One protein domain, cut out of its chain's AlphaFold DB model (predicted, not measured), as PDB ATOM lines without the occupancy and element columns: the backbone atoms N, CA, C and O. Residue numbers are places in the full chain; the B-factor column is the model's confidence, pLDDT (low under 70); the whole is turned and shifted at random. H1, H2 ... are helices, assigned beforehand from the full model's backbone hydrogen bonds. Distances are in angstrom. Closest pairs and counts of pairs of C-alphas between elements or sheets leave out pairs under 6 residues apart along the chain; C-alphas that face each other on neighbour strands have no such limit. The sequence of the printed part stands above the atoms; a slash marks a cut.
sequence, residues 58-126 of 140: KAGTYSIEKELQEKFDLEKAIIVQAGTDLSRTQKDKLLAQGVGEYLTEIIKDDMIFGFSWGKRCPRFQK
ATOM      1  N   LYS A  58      37.653  21.288 -52.632       52.94
ATOM      2  CA  LYS A  58      37.568  22.424 -51.694       52.94
ATOM      3  C   LYS A  58      37.020  22.037 -50.319       52.94
ATOM      4  O   LYS A  58      37.288  22.738 -49.349       52.94
ATOM      5  N   ALA A  59      36.260  20.949 -50.241       57.59
ATOM      6  CA  ALA A  59      35.724  20.401 -49.000       57.59
ATOM      7  C   ALA A  59      36.600  19.269 -48.429       57.59
ATOM      8  O   ALA A  59      36.225  18.677 -47.419       57.59
ATOM      9  N   GLY A  60      37.755  18.979 -49.051       66.69
ATOM     10  CA  GLY A  60      38.802  18.078 -48.570       66.69
ATOM     11  C   GLY A  60      38.338  16.642 -48.323       66.69
ATOM     12  O   GLY A  60      38.549  15.753 -49.140       66.69
ATOM     13  N   THR A  61      37.735  16.409 -47.159       68.06
ATOM     14  CA  THR A  61      37.291  15.098 -46.673       68.06
ATOM     15  C   THR A  61      35.822  14.795 -46.927       68.06
ATOM     16  O   THR A  61      35.434  13.633 -46.823       68.06
ATOM     17  N   TYR A  62      35.009  15.787 -47.304       73.12
ATOM     18  CA  TYR A  62      33.551  15.633 -47.379       73.12
ATOM     19  C   TYR A  62      33.092  14.493 -48.297       73.12
ATOM     20  O   TYR A  62      32.166  13.759 -47.961       73.12
ATOM     21  N   SER A  63      33.749  14.304 -49.448       73.38
ATOM     22  CA  SER A  63      33.390  13.212 -50.364       73.38
ATOM     23  C   SER A  63      33.599  11.840 -49.718       73.38
ATOM     24  O   SER A  63      32.758  10.958 -49.865       73.38
ATOM     25  N   ILE A  64      34.697  11.675 -48.978       78.00
ATOM     26  CA  ILE A  64      35.046  10.415 -48.313       78.00
ATOM     27  C   ILE A  64      34.148  10.204 -47.086       78.00
ATOM     28  O   ILE A  64      33.691   9.095 -46.832       78.00
ATOM     29  N   GLU A  65      33.842  11.268 -46.340       81.12
ATOM     30  CA  GLU A  65      32.888  11.223 -45.225       81.12
ATOM     31  C   GLU A  65      31.509  10.766 -45.690       81.12
ATOM     32  O   GLU A  65      30.901   9.905 -45.057       81.12
ATOM     33  N   LYS A  66      31.035  11.309 -46.815       80.81
ATOM     34  CA  LYS A  66      29.752  10.937 -47.401       80.81
ATOM     35  C   LYS A  66      29.749   9.486 -47.886       80.81
ATOM     36  O   LYS A  66      28.808   8.758 -47.595       80.81
ATOM     37  N   GLU A  67      30.812   9.046 -48.557       84.44
ATOM     38  CA  GLU A  67      30.946   7.651 -48.994       84.44
ATOM     39  C   GLU A  67      30.932   6.678 -47.803       84.44
ATOM     40  O   GLU A  67      30.268   5.643 -47.847       84.44
ATOM     41  N   LEU A  68      31.616   7.018 -46.704       85.62
ATOM     42  CA  LEU A  68      31.593   6.215 -45.478       85.62
ATOM     43  C   LEU A  68      30.201   6.174 -44.841       85.62
ATOM     44  O   LEU A  68      29.784   5.112 -44.385       85.62
ATOM     45  N   GLN A  69      29.490   7.302 -44.819       88.31
ATOM     46  CA  GLN A  69      28.121   7.366 -44.302       88.31
ATOM     47  C   GLN A  69      27.181   6.469 -45.103       88.31
ATOM     48  O   GLN A  69      26.495   5.644 -44.515       88.31
ATOM     49  N   GLU A  70      27.212   6.562 -46.432       86.62
ATOM     50  CA  GLU A  70      26.356   5.756 -47.311       86.62
ATOM     51  C   GLU A  70      26.702   4.261 -47.247       86.62
ATOM     52  O   GLU A  70      25.814   3.411 -47.252       86.62
ATOM     53  N   LYS A  71      27.993   3.916 -47.165       89.12
ATOM     54  CA  LYS A  71      28.449   2.520 -47.175       89.12
ATOM     55  C   LYS A  71      28.196   1.783 -45.862       89.12
ATOM     56  O   LYS A  71      27.972   0.574 -45.883       89.12
ATOM     57  N   PHE A  72      28.295   2.482 -44.735       87.38
ATOM     58  CA  PHE A  72      28.184   1.892 -43.399       87.38
ATOM     59  C   PHE A  72      26.912   2.308 -42.653       87.38
ATOM     60  O   PHE A  72      26.786   1.975 -41.477       87.38
ATOM     61  N   ASP A  73      25.994   3.008 -43.326       87.44
ATOM     62  CA  ASP A  73      24.748   3.540 -42.758       87.44
ATOM     63  C   ASP A  73      24.998   4.355 -41.474       87.44
ATOM     64  O   ASP A  73      24.356   4.180 -40.438       87.44
ATOM     65  N   LEU A  74      26.022   5.213 -41.518       86.81
ATOM     66  CA  LEU A  74      26.396   6.059 -40.385       86.81
ATOM     67  C   LEU A  74      25.631   7.376 -40.451       86.81
ATOM     68  O   LEU A  74      25.639   8.050 -41.478       86.81
ATOM     69  N   GLU A  75      25.086   7.810 -39.314       81.44
ATOM     70  CA  GLU A  75      24.465   9.136 -39.186       81.44
ATOM     71  C   GLU A  75      25.471  10.265 -39.463       81.44
ATOM     72  O   GLU A  75      25.138  11.297 -40.049       81.44
ATOM     73  N   LYS A  76      26.736  10.060 -39.075       79.69
ATOM     74  CA  LYS A  76      27.831  10.984 -39.357       79.69
ATOM     75  C   LYS A  76      29.168  10.252 -39.421       79.69
ATOM     76  O   LYS A  76      29.478   9.408 -38.585       79.69
ATOM     77  N   ALA A  77      29.995  10.654 -40.377       82.56
ATOM     78  CA  ALA A  77      31.419  10.341 -40.431       82.56
ATOM     79  C   ALA A  77      32.215  11.648 -40.473       82.56
ATOM     80  O   ALA A  77      31.817  12.582 -41.166       82.56
ATOM     81  N   ILE A  78      33.316  11.698 -39.725       78.06
ATOM     82  CA  ILE A  78      34.235  12.838 -39.665       78.06
ATOM     83  C   ILE A  78      35.631  12.298 -39.922       78.06
ATOM     84  O   ILE A  78      36.074  11.367 -39.242       78.06
ATOM     85  N   ILE A  79      36.328  12.879 -40.892       80.12
ATOM     86  CA  ILE A  79      37.695  12.493 -41.215       80.12
ATOM     87  C   ILE A  79      38.616  13.633 -40.817       80.12
ATOM     88  O   ILE A  79      38.579  14.729 -41.365       80.12
ATOM     89  N   VAL A  80      39.502  13.340 -39.872       75.69
ATOM     90  CA  VAL A  80      40.551  14.269 -39.465       75.69
ATOM     91  C   VAL A  80      41.804  13.958 -40.269       75.69
ATOM     92  O   VAL A  80      42.400  12.888 -40.120       75.69
ATOM     93  N   GLN A  81      42.212  14.893 -41.127       67.31
ATOM     94  CA  GLN A  81      43.467  14.770 -41.860       67.31
ATOM     95  C   GLN A  81      44.644  14.885 -40.887       67.31
ATOM     96  O   GLN A  81      44.746  15.836 -40.112       67.31
ATOM     97  N   ALA A  82      45.554  13.918 -40.935       69.25
ATOM     98  CA  ALA A  82      46.784  13.944 -40.160       69.25
ATOM     99  C   ALA A  82      47.971  13.685 -41.086       69.25
ATOM    100  O   ALA A  82      47.967  12.711 -41.839       69.25
ATOM    101  N   GLY A  83      49.002  14.528 -40.995       68.19
ATOM    102  CA  GLY A  83      50.260  14.315 -41.707       68.19
ATOM    103  C   GLY A  83      50.866  12.944 -41.389       68.19
ATOM    104  O   GLY A  83      50.763  12.446 -40.258       68.19
ATOM    105  N   THR A  84      51.497  12.325 -42.387       65.38
ATOM    106  CA  THR A  84      52.125  10.997 -42.271       65.38
ATOM    107  C   THR A  84      53.181  10.959 -41.170       65.38
ATOM    108  O   THR A  84      53.233   9.981 -40.423       65.38
ATOM    109  N   ASP A  85      53.899  12.069 -40.997       72.75
ATOM    110  CA  ASP A  85      55.087  12.198 -40.143       72.75
ATOM    111  C   ASP A  85      54.749  12.527 -38.679       72.75
ATOM    112  O   ASP A  85      55.629  12.634 -37.824       72.75
ATOM    113  N   LEU A  86      53.461  12.689 -38.363       72.56
ATOM    114  CA  LEU A  86      53.012  12.968 -37.005       72.56
ATOM    115  C   LEU A  86      53.106  11.718 -36.126       72.56
ATOM    116  O   LEU A  86      52.641  10.629 -36.482       72.56
ATOM    117  N   SER A  87      53.633  11.899 -34.917       76.75
ATOM    118  CA  SER A  87      53.620  10.863 -33.887       76.75
ATOM    119  C   SER A  87      52.185  10.471 -33.515       76.75
ATOM    120  O   SER A  87      51.239  11.255 -33.633       76.75
ATOM    121  N   ARG A  88      52.012   9.247 -33.008       74.12
ATOM    122  CA  ARG A  88      50.702   8.722 -32.589       74.12
ATOM    123  C   ARG A  88      49.971   9.659 -31.620       74.12
ATOM    124  O   ARG A  88      48.772   9.865 -31.749       74.12
ATOM    125  N   THR A  89      50.708  10.286 -30.705       73.69
ATOM    126  CA  THR A  89      50.167  11.233 -29.720       73.69
ATOM    127  C   THR A  89      49.673  12.538 -30.347       73.69
ATOM    128  O   THR A  89      48.713  13.123 -29.847       73.69
ATOM    129  N   GLN A  90      50.289  12.998 -31.439       69.75
ATOM    130  CA  GLN A  90      49.831  14.166 -32.195       69.75
ATOM    131  C   GLN A  90      48.569  13.845 -33.001       69.75
ATOM    132  O   GLN A  90      47.634  14.644 -33.001       69.75
ATOM    133  N   LYS A  91      48.495  12.651 -33.605       72.00
ATOM    134  CA  LYS A  91      47.284  12.171 -34.297       72.00
ATOM    135  C   LYS A  91      46.097  12.051 -33.335       72.00
ATOM    136  O   LYS A  91      45.012  12.533 -33.641       72.00
ATOM    137  N   ASP A  92      46.323  11.512 -32.136       73.38
ATOM    138  CA  ASP A  92      45.294  11.424 -31.091       73.38
ATOM    139  C   ASP A  92      44.788  12.807 -30.644       73.38
ATOM    140  O   ASP A  92      43.612  12.961 -30.319       73.38
ATOM    141  N   LYS A  93      45.655  13.831 -30.632       71.31
ATOM    142  CA  LYS A  93      45.258  15.205 -30.293       71.31
ATOM    143  C   LYS A  93      44.362  15.818 -31.370       71.31
ATOM    144  O   LYS A  93      43.358  16.428 -31.023       71.31
ATOM    145  N   LEU A  94      44.706  15.634 -32.645       67.62
ATOM    146  CA  LEU A  94      43.891  16.105 -33.769       67.62
ATOM    147  C   LEU A  94      42.517  15.423 -33.780       67.62
ATOM    148  O   LEU A  94      41.501  16.088 -33.945       67.62
ATOM    149  N   LEU A  95      42.477  14.114 -33.514       73.75
ATOM    150  CA  LEU A  95      41.219  13.385 -33.346       73.75
ATOM    151  C   LEU A  95      40.391  13.934 -32.179       73.75
ATOM    152  O   LEU A  95      39.201  14.173 -32.342       73.75
ATOM    153  N   ALA A  96      41.007  14.160 -31.014       73.12
ATOM    154  CA  ALA A  96      40.304  14.716 -29.857       73.12
ATOM    155  C   ALA A  96      39.724  16.110 -30.141       73.12
ATOM    156  O   ALA A  96      38.634  16.417 -29.668       73.12
ATOM    157  N   GLN A  97      40.431  16.927 -30.926       70.88
ATOM    158  CA  GLN A  97      39.952  18.237 -31.351       70.88
ATOM    159  C   GLN A  97      38.749  18.124 -32.295       70.88
ATOM    160  O   GLN A  97      37.714  18.713 -32.002       70.88
ATOM    161  N   GLY A  98      38.845  17.322 -33.362       70.56
ATOM    162  CA  GLY A  98      37.736  17.153 -34.311       70.56
ATOM    163  C   GLY A  98      36.482  16.553 -33.664       70.56
ATOM    164  O   GLY A  98      35.366  16.970 -33.957       70.56
ATOM    165  N   VAL A  99      36.655  15.621 -32.718       76.56
ATOM    166  CA  VAL A  99      35.534  15.101 -31.916       76.56
ATOM    167  C   VAL A  99      34.953  16.189 -31.015       76.56
ATOM    168  O   VAL A  99      33.739  16.252 -30.879       76.56
ATOM    169  N   GLY A 100      35.783  17.045 -30.411       73.88
ATOM    170  CA  GLY A 100      35.319  18.161 -29.586       73.88
ATOM    171  C   GLY A 100      34.482  19.160 -30.387       73.88
ATOM    172  O   GLY A 100      33.358  19.469 -30.007       73.88
ATOM    173  N   GLU A 101      34.976  19.612 -31.534       70.69
ATOM    174  CA  GLU A 101      34.237  20.537 -32.405       70.69
ATOM    175  C   GLU A 101      32.838  19.985 -32.732       70.69
ATOM    176  O   GLU A 101      31.837  20.652 -32.478       70.69
ATOM    177  N   TYR A 102      32.752  18.712 -33.123       74.94
ATOM    178  CA  TYR A 102      31.471  18.055 -33.383       74.94
ATOM    179  C   TYR A 102      30.592  17.875 -32.139       74.94
ATOM    180  O   TYR A 102      29.379  18.070 -32.200       74.94
ATOM    181  N   LEU A 103      31.176  17.530 -30.988       74.19
ATOM    182  CA  LEU A 103      30.415  17.390 -29.746       74.19
ATOM    183  C   LEU A 103      29.772  18.719 -29.334       74.19
ATOM    184  O   LEU A 103      28.656  18.721 -28.826       74.19
ATOM    185  N   THR A 104      30.451  19.840 -29.595       75.50
ATOM    186  CA  THR A 104      29.933  21.195 -29.330       75.50
ATOM    187  C   THR A 104      28.705  21.510 -30.164       75.50
ATOM    188  O   THR A 104      27.803  22.189 -29.688       75.50
ATOM    189  N   GLU A 105      28.643  21.003 -31.393       74.00
ATOM    190  CA  GLU A 105      27.495  21.212 -32.277       74.00
ATOM    191  C   GLU A 105      26.268  20.385 -31.866       74.00
ATOM    192  O   GLU A 105      25.134  20.804 -32.103       74.00
ATOM    193  N   ILE A 106      26.472  19.207 -31.265       77.69
ATOM    194  CA  ILE A 106      25.383  18.268 -30.947       77.69
ATOM    195  C   ILE A 106      24.860  18.440 -29.526       77.69
ATOM    196  O   ILE A 106      23.660  18.263 -29.294       77.69
ATOM    197  N   ILE A 107      25.750  18.715 -28.567       76.81
ATOM    198  CA  ILE A 107      25.371  18.796 -27.161       76.81
ATOM    199  C   ILE A 107      24.449  19.995 -26.965       76.81
ATOM    200  O   ILE A 107      24.781  21.132 -27.287       76.81
ATOM    201  N   LYS A 108      23.290  19.713 -26.380       73.62
ATOM    202  CA  LYS A 108      22.338  20.706 -25.894       73.62
ATOM    203  C   LYS A 108      22.317  20.679 -24.372       73.62
ATOM    204  O   LYS A 108      22.701  19.675 -23.764       73.62
ATOM    205  N   ASP A 109      21.830  21.759 -23.774       63.09
ATOM    206  CA  ASP A 109      21.505  21.767 -22.351       63.09
ATOM    207  C   ASP A 109      20.523  20.611 -22.051       63.09
ATOM    208  O   ASP A 109      19.648  20.303 -22.863       63.09
ATOM    209  N   ASP A 110      20.738  19.920 -20.927       68.00
ATOM    210  CA  ASP A 110      20.004  18.728 -20.454       68.00
ATOM    211  C   ASP A 110      20.229  17.392 -21.204       68.00
ATOM    212  O   ASP A 110      19.512  16.413 -20.974       68.00
ATOM    213  N   MET A 111      21.253  17.279 -22.057       71.69
ATOM    214  CA  MET A 111      21.593  16.008 -22.718       71.69
ATOM    215  C   MET A 111      22.422  15.075 -21.812       71.69
ATOM    216  O   MET A 111      23.454  15.466 -21.265       71.69
ATOM    217  N   ILE A 112      22.015  13.806 -21.685       68.31
ATOM    218  CA  ILE A 112      22.780  12.790 -20.943       68.31
ATOM    219  C   ILE A 112      23.839  12.184 -21.865       68.31
ATOM    220  O   ILE A 112      23.517  11.519 -22.849       68.31
ATOM    221  N   PHE A 113      25.110  12.381 -21.519       70.69
ATOM    222  CA  PHE A 113      26.237  11.853 -22.280       70.69
ATOM    223  C   PHE A 113      26.803  10.583 -21.632       70.69
ATOM    224  O   PHE A 113      27.327  10.616 -20.518       70.69
ATOM    225  N   GLY A 114      26.705   9.453 -22.334       67.38
ATOM    226  CA  GLY A 114      27.312   8.186 -21.924       67.38
ATOM    227  C   GLY A 114      28.722   8.039 -22.494       67.38
ATOM    228  O   GLY A 114      28.931   8.237 -23.688       67.38
ATOM    229  N   PHE A 115      29.695   7.663 -21.663       69.62
ATOM    230  CA  PHE A 115      31.077   7.464 -22.103       69.62
ATOM    231  C   PHE A 115      31.624   6.099 -21.658       69.62
ATOM    232  O   PHE A 115      31.459   5.703 -20.507       69.62
ATOM    233  N   SER A 116      32.324   5.388 -22.552       62.38
ATOM    234  CA  SER A 116      32.973   4.098 -22.261       62.38
ATOM    235  C   SER A 116      34.489   4.234 -22.081       62.38
ATOM    236  O   SER A 116      35.161   4.818 -22.933       62.38
ATOM    237  N   TRP A 117      35.069   3.635 -21.036       48.78
ATOM    238  CA  TRP A 117      36.516   3.691 -20.789       48.78
ATOM    239  C   TRP A 117      37.325   2.950 -21.869       48.78
ATOM    240  O   TRP A 117      37.246   1.734 -22.013       48.78
ATOM    241  N   GLY A 118      38.167   3.682 -22.603       51.94
ATOM    242  CA  GLY A 118      39.113   3.134 -23.577       51.94
ATOM    243  C   GLY A 118      40.420   3.928 -23.584       51.94
ATOM    244  O   GLY A 118      40.441   5.092 -23.195       51.94
ATOM    245  N   LYS A 119      41.528   3.337 -24.056       53.78
ATOM    246  CA  LYS A 119      42.878   3.956 -24.009       53.78
ATOM    247  C   LYS A 119      42.989   5.332 -24.703       53.78
ATOM    248  O   LYS A 119      43.963   6.040 -24.477       53.78
ATOM    249  N   ARG A 120      42.003   5.709 -25.530       52.34
ATOM    250  CA  ARG A 120      41.893   7.011 -26.221       52.34
ATOM    251  C   ARG A 120      41.130   8.092 -25.433       52.34
ATOM    252  O   ARG A 120      41.267   9.269 -25.742       52.34
ATOM    253  N   CYS A 121      40.378   7.718 -24.396       49.66
ATOM    254  CA  CYS A 121      39.534   8.608 -23.592       49.66
ATOM    255  C   CYS A 121      40.275   9.708 -22.812       49.66
ATOM    256  O   CYS A 121      39.847  10.861 -22.888       49.66
ATOM    257  N   PRO A 122      41.383   9.430 -22.089       53.91
ATOM    258  CA  PRO A 122      41.912  10.399 -21.123       53.91
ATOM    259  C   PRO A 122      42.391  11.709 -21.762       53.91
ATOM    260  O   PRO A 122      42.596  12.712 -21.080       53.91
ATOM    261  N   ARG A 123      42.611  11.706 -23.083       51.62
ATOM    262  CA  ARG A 123      43.038  12.882 -23.841       51.62
ATOM    263  C   ARG A 123      41.872  13.809 -24.199       51.62
ATOM    264  O   ARG A 123      42.096  15.012 -24.245       51.62
ATOM    265  N   PHE A 124      40.664  13.272 -24.386       48.44
ATOM    266  CA  PHE A 124      39.455  14.036 -24.713       48.44
ATOM    267  C   PHE A 124      39.053  14.974 -23.565       48.44
ATOM    268  O   PHE A 124      38.832  16.162 -23.772       48.44
ATOM    269  N   GLN A 125      39.118  14.473 -22.327       51.69
ATOM    270  CA  GLN A 125      38.808  15.234 -21.111       51.69
ATOM    271  C   GLN A 125      39.693  16.480 -20.916       51.69
ATOM    272  O   GLN A 125      39.281  17.432 -20.266       51.69
ATOM    273  N   LYS A 126      40.910  16.499 -21.482       51.12
ATOM    274  CA  LYS A 126      41.840  17.638 -21.373       51.12
ATOM    275  C   LYS A 126      41.586  18.758 -22.387       51.12
ATOM    276  O   LYS A 126      42.179  19.820 -22.237       51.12
TER     277      LYS A 126
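AT A GLANCE: This is residues 58 to 126 of the 140 residues of the protein "Sugar-bind domain-containing protein" of Enterococcus avium (UniProt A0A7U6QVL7). One long helix, H2, lies between two long loops; one loop leads to it from H1, which is set off by itself, and the other swings out and folds back to put the short H3 on the side of H2. Residues 103 to 119, of which 103 to 106 belong to H2, stick out. The 69 printed residues hold three named helices, H1, H2, H3 in chain order, and no named strand: all helix, with under half of the residues in named elements. The whole is loose, radius of gyration of the C-alphas 13.9 A, spanning 35 by 30 by 21 A.

IN THESE COORDINATES: Find C-alpha 88 at (50.702, 8.722, -32.589); from there H2 runs 27.1 A to residue 106. H1, residues 62 to 72, begins at (33.551, 15.633, -47.379) and runs 15.3 A. H3 is residues 121 to 124.

HOW THE PARTS SIT: H2 touches H3 with residues 92 to 100 alone; the closest C-alphas, of Ala 96 and Phe 124, are 5.3 A apart. H1 is apart from both. In H1 and H2 every O i to N i+4 pair is within hydrogen-bond range; H3 is too short for one.

THE WHOLE: The C-alphas farthest apart, of Asp 85 and Asp 110, are 40.8 A apart. The printed part has no cut, and both links are long. Mean pLDDT of the printed part is 70.9; residues 114 to 126 are among those under 70.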